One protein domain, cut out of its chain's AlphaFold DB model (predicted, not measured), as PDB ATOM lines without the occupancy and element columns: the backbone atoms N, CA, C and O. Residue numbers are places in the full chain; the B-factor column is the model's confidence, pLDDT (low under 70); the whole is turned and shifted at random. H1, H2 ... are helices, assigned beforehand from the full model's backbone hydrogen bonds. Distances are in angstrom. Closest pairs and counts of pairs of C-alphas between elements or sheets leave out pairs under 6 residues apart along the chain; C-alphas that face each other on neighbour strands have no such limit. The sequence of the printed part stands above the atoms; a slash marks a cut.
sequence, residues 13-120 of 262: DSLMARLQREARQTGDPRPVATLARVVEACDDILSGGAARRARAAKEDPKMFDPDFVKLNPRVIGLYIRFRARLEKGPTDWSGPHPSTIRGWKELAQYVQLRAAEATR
ATOM      1  N   ASP A  13     351.336 211.537 278.057       84.06
ATOM      2  CA  ASP A  13     352.707 212.000 278.255       84.06
ATOM      3  C   ASP A  13     352.831 212.947 279.463       84.06
ATOM      4  O   ASP A  13     353.770 212.801 280.249       84.06
ATOM      5  N   SER A  14     351.867 213.856 279.689       86.00
ATOM      6  CA  SER A  14     351.894 214.747 280.861       86.00
ATOM      7  C   SER A  14     351.678 213.985 282.172       86.00
ATOM      8  O   SER A  14     352.370 214.247 283.163       86.00
ATOM      9  N   LEU A  15     350.798 212.976 282.164       88.00
ATOM     10  CA  LEU A  15     350.567 212.097 283.310       88.00
ATOM     11  C   LEU A  15     351.816 211.268 283.648       88.00
ATOM     12  O   LEU A  15     352.221 211.204 284.808       88.00
ATOM     13  N   MET A  16     352.474 210.677 282.646       87.75
ATOM     14  CA  MET A  16     353.691 209.888 282.864       87.75
ATOM     15  C   MET A  16     354.866 210.751 283.343       87.75
ATOM     16  O   MET A  16     355.608 210.343 284.236       87.75
ATOM     17  N   ALA A  17     355.014 211.969 282.812       87.31
ATOM     18  CA  ALA A  17     356.025 212.915 283.276       87.31
ATOM     19  C   ALA A  17     355.801 213.342 284.738       87.31
ATOM     20  O   ALA A  17     356.764 213.576 285.471       87.31
ATOM     21  N   ARG A  18     354.542 213.435 285.191       89.19
ATOM     22  CA  ARG A  18     354.220 213.662 286.608       89.19
ATOM     23  C   ARG A  18     354.628 212.465 287.470       89.19
ATOM     24  O   ARG A  18     355.415 212.646 288.394       89.19
ATOM     25  N   LEU A  19     354.204 211.255 287.099       87.19
ATOM     26  CA  LEU A  19     354.520 210.019 287.826       87.19
ATOM     27  C   LEU A  19     356.026 209.776 287.965       87.19
ATOM     28  O   LEU A  19     356.512 209.391 289.025       87.19
ATOM     29  N   GLN A  20     356.793 210.029 286.903       87.81
ATOM     30  CA  GLN A  20     358.249 209.900 286.949       87.81
ATOM     31  C   GLN A  20     358.899 210.937 287.870       87.81
ATOM     32  O   GLN A  20     359.892 210.619 288.525       87.81
ATOM     33  N   ARG A  21     358.367 212.166 287.943       86.88
ATOM     34  CA  ARG A  21     358.857 213.193 288.877       86.88
ATOM     35  C   ARG A  21     358.566 212.812 290.326       86.88
ATOM     36  O   ARG A  21     359.483 212.858 291.138       86.88
ATOM     37  N   GLU A  22     357.347 212.378 290.627       86.50
ATOM     38  CA  GLU A  22     356.946 211.927 291.970       86.50
ATOM     39  C   GLU A  22     357.773 210.715 292.433       86.50
ATOM     40  O   GLU A  22     358.313 210.693 293.542       86.50
ATOM     41  N   ALA A  23     357.978 209.738 291.544       85.31
ATOM     42  CA  ALA A  23     358.823 208.579 291.822       85.31
ATOM     43  C   ALA A  23     360.286 208.970 292.100       85.31
ATOM     44  O   ALA A  23     360.901 208.435 293.020       85.31
ATOM     45  N   ARG A  24     360.840 209.943 291.358       86.69
ATOM     46  CA  ARG A  24     362.196 210.467 291.605       86.69
ATOM     47  C   ARG A  24     362.303 211.219 292.932       86.69
ATOM     48  O   ARG A  24     363.340 211.130 293.577       86.69
ATOM     49  N   GLN A  25     361.251 211.924 293.348       85.94
ATOM     50  CA  GLN A  25     361.213 212.639 294.631       85.94
ATOM     51  C   GLN A  25     361.153 211.692 295.834       85.94
ATOM     52  O   GLN A  25     361.675 212.018 296.894       85.94
ATOM     53  N   THR A  26     360.561 210.507 295.663       83.00
ATOM     54  CA  THR A  26     360.476 209.487 296.722       83.00
ATOM     55  C   THR A  26     361.823 208.782 296.953       83.00
ATOM     56  O   THR A  26     362.045 208.196 298.007       83.00
ATOM     57  N   GLY A  27     362.745 208.842 295.983       73.81
ATOM     58  CA  GLY A  27     364.102 208.297 296.103       73.81
ATOM     59  C   GLY A  27     364.221 206.775 295.933       73.81
ATOM     60  O   GLY A  27     365.338 206.263 295.898       73.81
ATOM     61  N   ASP A  28     363.112 206.042 295.771       77.81
ATOM     62  CA  ASP A  28     363.130 204.614 295.424       77.81
ATOM     63  C   ASP A  28     363.343 204.442 293.900       77.81
ATOM     64  O   ASP A  28     362.567 204.980 293.101       77.81
ATOM     65  N   PRO A  29     364.365 203.690 293.444       79.00
ATOM     66  CA  PRO A  29     364.589 203.442 292.018       79.00
ATOM     67  C   PRO A  29     363.572 202.474 291.385       79.00
ATOM     68  O   PRO A  29     363.405 202.466 290.159       79.00
ATOM     69  N   ARG A  30     362.874 201.642 292.173       79.12
ATOM     70  CA  ARG A  30     361.987 200.586 291.647       79.12
ATOM     71  C   ARG A  30     360.760 201.134 290.903       79.12
ATOM     72  O   ARG A  30     360.476 200.624 289.809       79.12
ATOM     73  N   PRO A  31     360.035 202.156 291.404       81.62
ATOM     74  CA  PRO A  31     358.903 202.745 290.694       81.62
ATOM     75  C   PRO A  31     359.323 203.424 289.387       81.62
ATOM     76  O   PRO A  31     358.635 203.281 288.379       81.62
ATOM     77  N   VAL A  32     360.488 204.080 289.357       84.06
ATOM     78  CA  VAL A  32     361.018 204.731 288.145       84.06
ATOM     79  C   VAL A  32     361.282 203.704 287.041       84.06
ATOM     80  O   VAL A  32     360.815 203.874 285.914       84.06
ATOM     81  N   ALA A  33     361.964 202.602 287.368       82.44
ATOM     82  CA  ALA A  33     362.218 201.520 286.415       82.44
ATOM     83  C   ALA A  33     360.914 200.847 285.945       82.44
ATOM     84  O   ALA A  33     360.757 200.501 284.776       82.44
ATOM     85  N   THR A  34     359.945 200.697 286.850       84.75
ATOM     86  CA  THR A  34     358.617 200.140 286.551       84.75
ATOM     87  C   THR A  34     357.859 201.002 285.543       84.75
ATOM     88  O   THR A  34     357.349 200.474 284.554       84.75
ATOM     89  N   LEU A  35     357.824 202.321 285.755       87.44
ATOM     90  CA  LEU A  35     357.190 203.277 284.847       87.44
ATOM     91  C   LEU A  35     357.863 203.267 283.469       87.44
ATOM     92  O   LEU A  35     357.171 203.190 282.457       87.44
ATOM     93  N   ALA A  36     359.200 203.262 283.421       86.25
ATOM     94  CA  ALA A  36     359.952 203.206 282.166       86.25
ATOM     95  C   ALA A  36     359.613 201.955 281.335       86.25
ATOM     96  O   ALA A  36     359.290 202.068 280.151       86.25
ATOM     97  N   ARG A  37     359.574 200.772 281.965       86.62
ATOM     98  CA  ARG A  37     359.209 199.509 281.293       86.62
ATOM     99  C   ARG A  37     357.787 199.528 280.740       86.62
ATOM    100  O   ARG A  37     357.538 198.967 279.677       86.62
ATOM    101  N   VAL A  38     356.842 200.146 281.452       88.88
ATOM    102  CA  VAL A  38     355.448 200.259 280.994       88.88
ATOM    103  C   VAL A  38     355.352 201.163 279.768       88.88
ATOM    104  O   VAL A  38     354.658 200.803 278.818       88.88
ATOM    105  N   VAL A  39     356.056 202.298 279.761       89.56
ATOM    106  CA  VAL A  39     356.115 203.197 278.597       89.56
ATOM    107  C   VAL A  39     356.664 202.453 277.384       89.56
ATOM    108  O   VAL A  39     356.014 202.403 276.341       89.56
ATOM    109  N   GLU A  40     357.815 201.808 277.548       89.06
ATOM    110  CA  GLU A  40     358.487 201.094 276.467       89.06
ATOM    111  C   GLU A  40     357.661 199.898 275.964       89.06
ATOM    112  O   GLU A  40     357.545 199.690 274.758       89.06
ATOM    113  N   ALA A  41     356.989 199.164 276.858       88.62
ATOM    114  CA  ALA A  41     356.056 198.106 276.477       88.62
ATOM    115  C   ALA A  41     354.870 198.641 275.660       88.62
ATOM    116  O   ALA A  41     354.524 198.070 274.624       88.62
ATOM    117  N   CYS A  42     354.256 199.743 276.096       88.44
ATOM    118  CA  CYS A  42     353.170 200.387 275.361       88.44
ATOM    119  C   CYS A  42     353.630 200.865 273.976       88.44
ATOM    120  O   CYS A  42     352.914 200.667 272.997       88.44
ATOM    121  N   ASP A  43     354.814 201.473 273.873       88.31
ATOM    122  CA  ASP A  43     355.391 201.918 272.600       88.31
ATOM    123  C   ASP A  43     355.693 200.750 271.653       88.31
ATOM    124  O   ASP A  43     355.373 200.812 270.461       88.31
ATOM    125  N   ASP A  44     356.271 199.663 272.164       87.38
ATOM    126  CA  ASP A  44     356.596 198.478 271.372       87.38
ATOM    127  C   ASP A  44     355.335 197.770 270.852       87.38
ATOM    128  O   ASP A  44     355.306 197.347 269.693       87.38
ATOM    129  N   ILE A  45     354.282 197.666 271.668       89.06
ATOM    130  CA  ILE A  45     352.998 197.076 271.256       89.06
ATOM    131  C   ILE A  45     352.329 197.957 270.197       89.06
ATOM    132  O   ILE A  45     352.015 197.483 269.106       89.06
ATOM    133  N   LEU A  46     352.173 199.256 270.471       86.44
ATOM    134  CA  LEU A  46     351.473 200.178 269.570       86.44
ATOM    135  C   LEU A  46     352.203 200.390 268.235       86.44
ATOM    136  O   LEU A  46     351.569 200.662 267.220       86.44
ATOM    137  N   SER A  47     353.532 200.270 268.212       82.44
ATOM    138  CA  SER A  47     354.330 200.385 266.983       82.44
ATOM    139  C   SER A  47     354.441 199.081 266.181       82.44
ATOM    140  O   SER A  47     355.136 199.046 265.158       82.44
ATOM    141  N   GLY A  48     353.842 197.983 266.658       83.56
ATOM    142  CA  GLY A  48     354.034 196.644 266.092       83.56
ATOM    143  C   GLY A  48     355.471 196.119 266.236       83.56
ATOM    144  O   GLY A  48     355.880 195.186 265.542       83.56
ATOM    145  N   GLY A  49     356.292 196.733 267.097       85.62
ATOM    146  CA  GLY A  49     357.605 196.214 267.485       85.62
ATOM    147  C   GLY A  49     357.484 194.877 268.216       85.62
ATOM    148  O   GLY A  49     358.225 193.941 267.914       85.62
ATOM    149  N   ALA A  50     356.485 194.752 269.090       87.00
ATOM    150  CA  ALA A  50     356.207 193.535 269.841       87.00
ATOM    151  C   ALA A  50     355.863 192.341 268.930       87.00
ATOM    152  O   ALA A  50     356.486 191.285 269.044       87.00
ATOM    153  N   ALA A  51     354.966 192.528 267.954       87.50
ATOM    154  CA  ALA A  51     354.620 191.497 266.970       87.50
ATOM    155  C   ALA A  51     355.830 191.066 266.117       87.50
ATOM    156  O   ALA A  51     356.024 189.880 265.845       87.50
ATOM    157  N   ARG A  52     356.702 192.015 265.738       87.00
ATOM    158  CA  ARG A  52     357.949 191.712 265.012       87.00
ATOM    159  C   ARG A  52     358.921 190.878 265.844       87.00
ATOM    160  O   ARG A  52     359.494 189.926 265.316       87.00
ATOM    161  N   ARG A  53     359.087 191.200 267.130       88.06
ATOM    162  CA  ARG A  53     359.926 190.414 268.050       88.06
ATOM    163  C   ARG A  53     359.358 189.011 268.268       88.06
ATOM    164  O   ARG A  53     360.121 188.053 268.209       88.06
ATOM    165  N   ALA A  54     358.042 188.875 268.443       88.94
ATOM    166  CA  ALA A  54     357.373 187.574 268.547       88.94
ATOM    167  C   ALA A  54     357.617 186.707 267.306       88.94
ATOM    168  O   ALA A  54     358.043 185.560 267.428       88.94
ATOM    169  N   ARG A  55     357.494 187.296 266.108       89.00
ATOM    170  CA  ARG A  55     357.803 186.612 264.846       89.00
ATOM    171  C   ARG A  55     359.260 186.146 264.770       89.00
ATOM    172  O   ARG A  55     359.512 185.019 264.359       89.00
ATOM    173  N   ALA A  56     360.210 186.989 265.179       87.81
ATOM    174  CA  ALA A  56     361.632 186.634 265.211       87.81
ATOM    175  C   ALA A  56     361.930 185.502 266.211       87.81
ATOM    176  O   ALA A  56     362.773 184.647 265.952       87.81
ATOM    177  N   ALA A  57     361.196 185.464 267.324       87.06
ATOM    178  CA  ALA A  57     361.299 184.438 268.355       87.06
ATOM    179  C   ALA A  57     360.519 183.145 268.050       87.06
ATOM    180  O   ALA A  57     360.538 182.231 268.870       87.06
ATOM    181  N   LYS A  58     359.847 183.053 266.892       87.56
ATOM    182  CA  LYS A  58     358.941 181.949 266.519       87.56
ATOM    183  C   LYS A  58     357.755 181.756 267.486       87.56
ATOM    184  O   LYS A  58     357.223 180.655 267.585       87.56
ATOM    185  N   GLU A  59     357.326 182.814 268.174       87.06
ATOM    186  CA  GLU A  59     356.063 182.838 268.927       87.06
ATOM    187  C   GLU A  59     354.933 183.433 268.074       87.06
ATOM    188  O   GLU A  59     355.191 184.053 267.041       87.06
ATOM    189  N   ASP A  60     353.677 183.248 268.497       84.50
ATOM    190  CA  ASP A  60     352.512 183.762 267.770       84.50
ATOM    191  C   ASP A  60     352.505 185.307 267.751       84.50
ATOM    192  O   ASP A  60     352.272 185.939 268.790       84.50
ATOM    193  N   PRO A  61     352.733 185.953 266.588       85.06
ATOM    194  CA  PRO A  61     352.768 187.407 266.497       85.06
ATOM    195  C   PRO A  61     351.388 188.040 266.698       85.06
ATOM    196  O   PRO A  61     351.323 189.206 267.088       85.06
ATOM    197  N   LYS A  62     350.297 187.282 266.495       86.56
ATOM    198  CA  LYS A  62     348.923 187.782 266.659       86.56
ATOM    199  C   LYS A  62     348.644 188.234 268.089       86.56
ATOM    200  O   LYS A  62     347.823 189.119 268.296       86.56
ATOM    201  N   MET A  63     349.359 187.681 269.072       85.12
ATOM    202  CA  MET A  63     349.216 188.046 270.484       85.12
ATOM    203  C   MET A  63     349.608 189.506 270.779       85.12
ATOM    204  O   MET A  63     349.163 190.067 271.782       85.12
ATOM    205  N   PHE A  64     350.415 190.129 269.917       87.81
ATOM    206  CA  PHE A  64     350.893 191.504 270.084       87.81
ATOM    207  C   PHE A  64     350.605 192.394 268.875       87.81
ATOM    208  O   PHE A  64     351.195 193.469 268.752       87.81
ATOM    209  N   ASP A  65     349.755 191.935 267.963       81.75
ATOM    210  CA  ASP A  65     349.445 192.673 266.752       81.75
ATOM    211  C   ASP A  65     348.522 193.860 267.085       81.75
ATOM    212  O   ASP A  65     347.413 193.637 267.585       81.75
ATOM    213  N   PRO A  66     348.951 195.114 266.848       80.38
ATOM    214  CA  PRO A  66     348.150 196.292 267.164       80.38
ATOM    215  C   PRO A  66     346.833 196.364 266.379       80.38
ATOM    216  O   PRO A  66     345.911 197.033 266.845       80.38
ATOM    217  N   ASP A  67     346.713 195.676 265.237       77.88
ATOM    218  CA  ASP A  67     345.480 195.670 264.439       77.88
ATOM    219  C   ASP A  67     344.384 194.789 265.071       77.88
ATOM    220  O   ASP A  67     343.192 195.040 264.884       77.88
ATOM    221  N   PHE A  68     344.771 193.785 265.867       75.56
ATOM    222  CA  PHE A  68     343.845 192.825 266.483       75.56
ATOM    223  C   PHE A  68     343.740 192.971 268.005       75.56
ATOM    224  O   PHE A  68     342.717 192.617 268.599       75.56
ATOM    225  N   VAL A  69     344.783 193.485 268.661       81.75
ATOM    226  CA  VAL A  69     344.903 193.481 270.120       81.75
ATOM    227  C   VAL A  69     344.785 194.891 270.684       81.75
ATOM    228  O   VAL A  69     345.640 195.751 270.489       81.75
ATOM    229  N   LYS A  70     343.739 195.112 271.487       86.19
ATOM    230  CA  LYS A  70     343.583 196.350 272.263       86.19
ATOM    231  C   LYS A  70     344.615 196.409 273.388       86.19
ATOM    232  O   LYS A  70     344.726 195.468 274.182       86.19
ATOM    233  N   LEU A  71     345.309 197.544 273.500       87.62
ATOM    234  CA  LEU A  71     346.260 197.799 274.580       87.62
ATOM    235  C   LEU A  71     345.555 197.675 275.938       87.62
ATOM    236  O   LEU A  71     344.592 198.382 276.227       87.62
ATOM    237  N   ASN A  72     346.030 196.751 276.769       89.50
ATOM    238  CA  ASN A  72     345.487 196.517 278.100       89.50
ATOM    239  C   ASN A  72     346.598 196.034 279.060       89.50
ATOM    240  O   ASN A  72     347.638 195.541 278.608       89.50
ATOM    241  N   PRO A  73     346.386 196.108 280.390       89.00
ATOM    242  CA  PRO A  73     347.376 195.671 281.379       89.00
ATOM    243  C   PRO A  73     347.835 194.213 281.231       89.00
ATOM    244  O   PRO A  73     348.961 193.874 281.588       89.00
ATOM    245  N   ARG A  74     346.972 193.327 280.714       90.06
ATOM    246  CA  ARG A  74     347.291 191.906 280.510       90.06
ATOM    247  C   ARG A  74     348.280 191.721 279.358       90.06
ATOM    248  O   ARG A  74     349.228 190.962 279.516       90.06
ATOM    249  N   VAL A  75     348.078 192.420 278.244       89.62
ATOM    250  CA  VAL A  75     348.944 192.397 277.056       89.62
ATOM    251  C   VAL A  75     350.299 193.018 277.388       89.62
ATOM    252  O   VAL A  75     351.323 192.435 277.052       89.62
ATOM    253  N   ILE A  76     350.320 194.120 278.147       89.44
ATOM    254  CA  ILE A  76     351.565 194.730 278.646       89.44
ATOM    255  C   ILE A  76     352.346 193.728 279.509       89.44
ATOM    256  O   ILE A  76     353.525 193.483 279.259       89.44
ATOM    257  N   GLY A  77     351.694 193.078 280.479       88.00
ATOM    258  CA  GLY A  77     352.357 192.072 281.314       88.00
ATOM    259  C   GLY A  77     352.782 190.809 280.552       88.00
ATOM    260  O   GLY A  77     353.783 190.185 280.901       88.00
ATOM    261  N   LEU A  78     352.054 190.413 279.502       89.06
ATOM    262  CA  LEU A  78     352.480 189.349 278.586       89.06
ATOM    263  C   LEU A  78     353.738 189.755 277.818       89.06
ATOM    264  O   LEU A  78     354.673 188.963 277.753       89.06
ATOM    265  N   TYR A  79     353.789 190.986 277.311       89.94
ATOM    266  CA  TYR A  79     354.935 191.494 276.564       89.94
ATOM    267  C   TYR A  79     356.191 191.611 277.432       89.94
ATOM    268  O   TYR A  79     357.265 191.181 277.023       89.94
ATOM    269  N   ILE A  80     356.054 192.114 278.659       88.50
ATOM    270  CA  ILE A  80     357.160 192.198 279.622       88.50
ATOM    271  C   ILE A  80     357.730 190.803 279.917       88.50
ATOM    272  O   ILE A  80     358.941 190.610 279.851       88.50
ATOM    273  N   ARG A  81     356.869 189.807 280.179       87.56
ATOM    274  CA  ARG A  81     357.307 188.414 280.391       87.56
ATOM    275  C   ARG A  81     357.938 187.806 279.144       87.56
ATOM    276  O   ARG A  81     358.914 187.071 279.247       87.56
ATOM    277  N   PHE A  82     357.373 188.091 277.975       87.75
ATOM    278  CA  PHE A  82     357.938 187.671 276.701       87.75
ATOM    279  C   PHE A  82     359.353 188.232 276.526       87.75
ATOM    280  O   PHE A  82     360.279 187.469 276.265       87.75
ATOM    281  N   ARG A  83     359.559 189.530 276.772       86.75
ATOM    282  CA  ARG A  83     360.880 190.149 276.654       86.75
ATOM    283  C   ARG A  83     361.878 189.604 277.681       86.75
ATOM    284  O   ARG A  83     362.997 189.274 277.302       86.75
ATOM    285  N   ALA A  84     361.456 189.403 278.930       85.38
ATOM    286  CA  ALA A  84     362.293 188.770 279.951       85.38
ATOM    287  C   ALA A  84     362.763 187.357 279.540       85.38
ATOM    288  O   ALA A  84     363.889 186.961 279.818       85.38
ATOM    289  N   ARG A  85     361.939 186.584 278.817       84.44
ATOM    290  CA  ARG A  85     362.360 185.273 278.283       84.44
ATOM    291  C   ARG A  85     363.367 185.386 277.136       84.44
ATOM    292  O   ARG A  85     364.214 184.507 276.988       84.44
ATOM    293  N   LEU A  86     363.272 186.435 276.317       83.62
ATOM    294  CA  LEU A  86     364.175 186.638 275.182       83.62
ATOM    295  C   LEU A  86     365.592 187.026 275.604       83.62
ATOM    296  O   LEU A  86     366.543 186.621 274.942       83.62
ATOM    297  N   GLU A  87     365.738 187.783 276.690       78.06
ATOM    298  CA  GLU A  87     367.032 188.316 277.135       78.06
ATOM    299  C   GLU A  87     367.942 187.281 277.834       78.06
ATOM    300  O   GLU A  87     369.065 187.628 278.175       78.06
ATOM    301  N   LYS A  88     367.506 186.015 277.994       59.72
ATOM    302  CA  LYS A  88     368.297 184.850 278.470       59.72
ATOM    303  C   LYS A  88     369.440 185.215 279.451       59.72
ATOM    304  O   LYS A  88     370.612 185.047 279.128       59.72
ATOM    305  N   GLY A  89     369.101 185.690 280.652       62.50
ATOM    306  CA  GLY A  89     370.065 186.087 281.692       62.50
ATOM    307  C   GLY A  89     369.390 186.763 282.896       62.50
ATOM    308  O   GLY A  89     368.160 186.726 282.978       62.50
ATOM    309  N   PRO A  90     370.141 187.374 283.839       57.66
ATOM    310  CA  PRO A  90     369.564 188.298 284.815       57.66
ATOM    311  C   PRO A  90     368.987 189.496 284.056       57.66
ATOM    312  O   PRO A  90     369.709 190.390 283.627       57.66
ATOM    313  N   THR A  91     367.682 189.461 283.801       62.50
ATOM    314  CA  THR A  91     367.025 190.469 282.975       62.50
ATOM    315  C   THR A  91     366.632 191.675 283.804       62.50
ATOM    316  O   THR A  91     365.886 191.546 284.781       62.50
ATOM    317  N   ASP A  92     366.978 192.861 283.316       65.81
ATOM    318  CA  ASP A  92     366.427 194.118 283.824       65.81
ATOM    319  C   ASP A  92     364.923 194.244 283.537       65.81
ATOM    320  O   ASP A  92     364.257 195.132 284.065       65.81
ATOM    321  N   TRP A  93     364.350 193.325 282.757       67.94
ATOM    322  CA  TRP A  93     362.926 193.222 282.432       67.94
ATOM    323  C   TRP A  93     362.091 192.430 283.444       67.94
ATOM    324  O   TRP A  93     361.127 191.750 283.105       67.94
ATOM    325  N   SER A  94     362.393 192.602 284.727       69.88
ATOM    326  CA  SER A  94     361.474 192.281 285.822       69.88
ATOM    327  C   SER A  94     360.440 193.408 285.940       69.88
ATOM    328  O   SER A  94     360.694 194.437 286.567       69.88
ATOM    329  N   GLY A  95     359.288 193.264 285.287       64.19
ATOM    330  CA  GLY A  95     358.279 194.325 285.219       64.19
ATOM    331  C   GLY A  95     356.975 194.022 285.962       64.19
ATOM    332  O   GLY A  95     356.730 192.886 286.373       64.19
ATOM    333  N   PRO A  96     356.134 195.054 286.146       71.88
ATOM    334  CA  PRO A  96     354.959 194.981 286.999       71.88
ATOM    335  C   PRO A  96     353.971 193.943 286.483       71.88
ATOM    336  O   PRO A  96     353.634 193.893 285.295       71.88
ATOM    337  N   HIS A  97     353.463 193.130 287.404       82.06
ATOM    338  CA  HIS A  97     352.407 192.185 287.095       82.06
ATOM    339  C   HIS A  97     351.142 192.954 286.655       82.06
ATOM    340  O   HIS A  97     350.906 194.073 287.127       82.06
ATOM    341  N   PRO A  98     350.270 192.386 285.801       82.31
ATOM    342  CA  PRO A  98     349.005 193.027 285.430       82.31
ATOM    343  C   PRO A  98     348.141 193.479 286.618       82.31
ATOM    344  O   PRO A  98     347.326 194.385 286.459       82.31
ATOM    345  N   SER A  99     348.291 192.850 287.788       83.50
ATOM    346  CA  SER A  99     347.643 193.267 289.038       83.50
ATOM    347  C   SER A  99     348.233 194.563 289.595       83.50
ATOM    348  O   SER A  99     347.474 195.423 290.015       83.50
ATOM    349  N   THR A 100     349.553 194.749 289.531       84.12
ATOM    350  CA  THR A 100     350.235 195.990 289.928       84.12
ATOM    351  C   THR A 100     349.797 197.158 289.051       84.12
ATOM    352  O   THR A 100     349.480 198.228 289.559       84.12
ATOM    353  N   ILE A 101     349.691 196.936 287.735       83.19
ATOM    354  CA  ILE A 101     349.210 197.955 286.790       83.19
ATOM    355  C   ILE A 101     347.760 198.353 287.091       83.19
ATOM    356  O   ILE A 101     347.414 199.525 287.007       83.19
ATOM    357  N   ARG A 102     346.904 197.385 287.450       83.94
ATOM    358  CA  ARG A 102     345.505 197.653 287.818       83.94
ATOM    359  C   ARG A 102     345.358 198.296 289.196       83.94
ATOM    360  O   ARG A 102     344.455 199.102 289.378       83.94
ATOM    361  N   GLY A 103     346.210 197.923 290.149       83.12
ATOM    362  CA  GLY A 103     346.185 198.446 291.513       83.12
ATOM    363  C   GLY A 103     346.643 199.901 291.594       83.12
ATOM    364  O   GLY A 103     346.166 200.647 292.444       83.12
ATOM    365  N   TRP A 104     347.517 200.334 290.683       86.00
ATOM    366  CA  TRP A 104     347.979 201.715 290.632       86.00
ATOM    367  C   TRP A 104     347.090 202.555 289.707       86.00
ATOM    368  O   TRP A 104     347.244 202.544 288.485       86.00
ATOM    369  N   LYS A 105     346.140 203.289 290.303       86.06
ATOM    370  CA  LYS A 105     345.080 204.037 289.597       86.06
ATOM    371  C   LYS A 105     345.606 204.931 288.468       86.06
ATOM    372  O   LYS A 105     345.047 204.936 287.376       86.06
ATOM    373  N   GLU A 106     346.695 205.648 288.712       86.62
ATOM    374  CA  GLU A 106     347.288 206.573 287.739       86.62
ATOM    375  C   GLU A 106     347.955 205.841 286.568       86.62
ATOM    376  O   GLU A 106     347.903 206.294 285.428       86.62
ATOM    377  N   LEU A 107     348.519 204.659 286.819       85.94
ATOM    378  CA  LEU A 107     349.146 203.834 285.791       85.94
ATOM    379  C   LEU A 107     348.084 203.130 284.929       85.94
ATOM    380  O   LEU A 107     348.231 203.035 283.710       85.94
ATOM    381  N   ALA A 108     346.967 202.718 285.532       86.81
ATOM    382  CA  ALA A 108     345.790 202.261 284.798       86.81
ATOM    383  C   ALA A 108     345.206 203.377 283.911       86.81
ATOM    384  O   ALA A 108     344.904 203.131 282.741       86.81
ATOM    385  N   GLN A 109     345.111 204.604 284.435       89.06
ATOM    386  CA  GLN A 109     344.669 205.779 283.680       89.06
ATOM    387  C   GLN A 109     345.617 206.093 282.515       89.06
ATOM    388  O   GLN A 109     345.157 206.331 281.401       89.06
ATOM    389  N   TYR A 110     346.933 206.009 282.726       89.75
ATOM    390  CA  TYR A 110     347.922 206.155 281.656       89.75
ATOM    391  C   TYR A 110     347.692 205.154 280.516       89.75
ATOM    392  O   TYR A 110     347.637 205.545 279.350       89.75
ATOM    393  N   VAL A 111     347.502 203.867 280.829       88.69
ATOM    394  CA  VAL A 111     347.262 202.832 279.806       88.69
ATOM    395  C   VAL A 111     345.975 203.109 279.023       88.69
ATOM    396  O   VAL A 111     345.953 202.922 277.805       88.69
ATOM    397  N   GLN A 112     344.923 203.593 279.686       88.19
ATOM    398  CA  GLN A 112     343.675 203.985 279.024       88.19
ATOM    399  C   GLN A 112     343.869 205.182 278.086       88.19
ATOM    400  O   GLN A 112     343.425 205.123 276.939       88.19
ATOM    401  N   LEU A 113     344.575 206.227 278.533       88.00
ATOM    402  CA  LEU A 113     344.892 207.391 277.700       88.00
ATOM    403  C   LEU A 113     345.707 206.980 276.468       88.00
ATOM    404  O   LEU A 113     345.369 207.359 275.349       88.00
ATOM    405  N   ARG A 114     346.707 206.109 276.638       85.88
ATOM    406  CA  ARG A 114     347.512 205.569 275.529       85.88
ATOM    407  C   ARG A 114     346.697 204.744 274.538       85.88
ATOM    408  O   ARG A 114     346.928 204.836 273.333       85.88
ATOM    409  N   ALA A 115     345.756 203.938 275.024       85.62
ATOM    410  CA  ALA A 115     344.858 203.173 274.165       85.62
ATOM    411  C   ALA A 115     343.927 204.100 273.363       85.62
ATOM    412  O   ALA A 115     343.763 203.909 272.160       85.62
ATOM    413  N   ALA A 116     343.378 205.138 274.003       83.69
ATOM    414  CA  ALA A 116     342.518 206.125 273.355       83.69
ATOM    415  C   ALA A 116     343.275 206.943 272.290       83.69
ATOM    416  O   ALA A 116     342.778 207.133 271.177       83.69
ATOM    417  N   GLU A 117     344.507 207.362 272.590       80.31
ATOM    418  CA  GLU A 117     345.396 208.054 271.648       80.31
ATOM    419  C   GLU A 117     345.752 207.195 270.427       80.31
ATOM    420  O   GLU A 117     345.915 207.726 269.328       80.31
ATOM    421  N   ALA A 118     345.864 205.873 270.590       71.00
ATOM    422  CA  ALA A 118     346.122 204.955 269.483       71.00
ATOM    423  C   ALA A 118     344.936 204.857 268.512       71.00
ATOM    424  O   ALA A 118     345.136 204.728 267.307       71.00
ATOM    425  N   THR A 119     343.710 204.959 269.026       66.94
ATOM    426  CA  THR A 119     342.477 204.901 268.225       66.94
ATOM    427  C   THR A 119     342.051 206.246 267.635       66.94
ATOM    428  O   THR A 119     341.074 206.297 266.890       66.94
ATOM    429  N   ARG A 120     342.750 207.347 267.952       64.00
ATOM    430  CA  ARG A 120     342.346 208.687 267.514       64.00
ATOM    431  C   ARG A 120     342.537 208.836 265.993       64.00
ATOM    432  O   ARG A 120     343.670 208.720 265.512       64.00
TER     433      ARG A 120
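This is residues 13 to 120 of the 262 residues of an uncharacterized protein of Mesorhizobium sp. B2-4-17 (UniProt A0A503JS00). The long helix H2 runs through the middle of a flat body of helices, with H1 folded back beside it as a helical hairpin and H5 crossing it on the side away from H1. H7 runs nearly along H2, H3 and the short H4 gather near the last residues of H2, and the small H6 turns a corner into H7 beside the first residues of H5. The printed part has 108 residues, with seven named helices, H1 to H7 in chain order, and no named strand; the class is all helix. The whole is compact, with a radius of gyration of the C-alphas of 13.8 A, and spans 41 by 38 by 20 A.

H1, residues 13 to 26, begins at C-alpha 13 at (352.707, 212.000, 278.255) and is 20.2 A long. H2, residues 29 to 46, is 26.2 A long and ends at C-alpha 46 at (351.473, 200.178, 269.570). H3 is residues 49 to 56, and H4 is residues 61 to 64. H5, residues 73 to 86, is 20.1 A long. H6 is residues 98 to 103. H7, residues 105 to 119, is 21.5 A long and ends at C-alpha 119 at (342.477, 204.901, 268.225).

H2 is the hub, touching H1, H3, H5 and H7. H1 and H2 form a helical hairpin at a shallow tilt of 19 degrees, with the closest C-alphas, of Ala 23 and Val 32, 5.8 A apart. H2 and H7 run the same way at 19 degrees, a shallow tilt, and only just touch, with 3 pairs of C-alphas within 8 A, the closest Leu 46 and Ala 118 at 7.2 A. H1, H2 and H7 form a bundle, helices at shallow tilts to each other. H5 is about perpendicular to H2, at 82 degrees; they touch, with the C-alphas of Ala 41 and Ile 76 closest at 6.0 A. H3 touches H4, with the C-alphas of Ala 51 and Pro 61 closest at 4.5 A. H5 and H6 form a helical hairpin, with the C-alphas of Pro 73 and Pro 98 closest at 5.1 A. H6 and H7 only just touch, and only at the corner, with 3 pairs of C-alphas within 8 A, the closest Arg 102 and Ala 108 at 5.5 A. H1 and H5 are apart. In H1, H2, H3, H5, H6 and H7 every O i to N i+4 pair is within hydrogen-bond range; H4 is too short for such a pair.

The C-alphas farthest apart, of Gln 25 and Lys 58, are 41.7 A apart. The printed part has no cut. The link from H5 to H6, 11 residues, is long. The mean pLDDT of the printed part is 83.5; residues 88 to 95 and 119 to 120 are under 70.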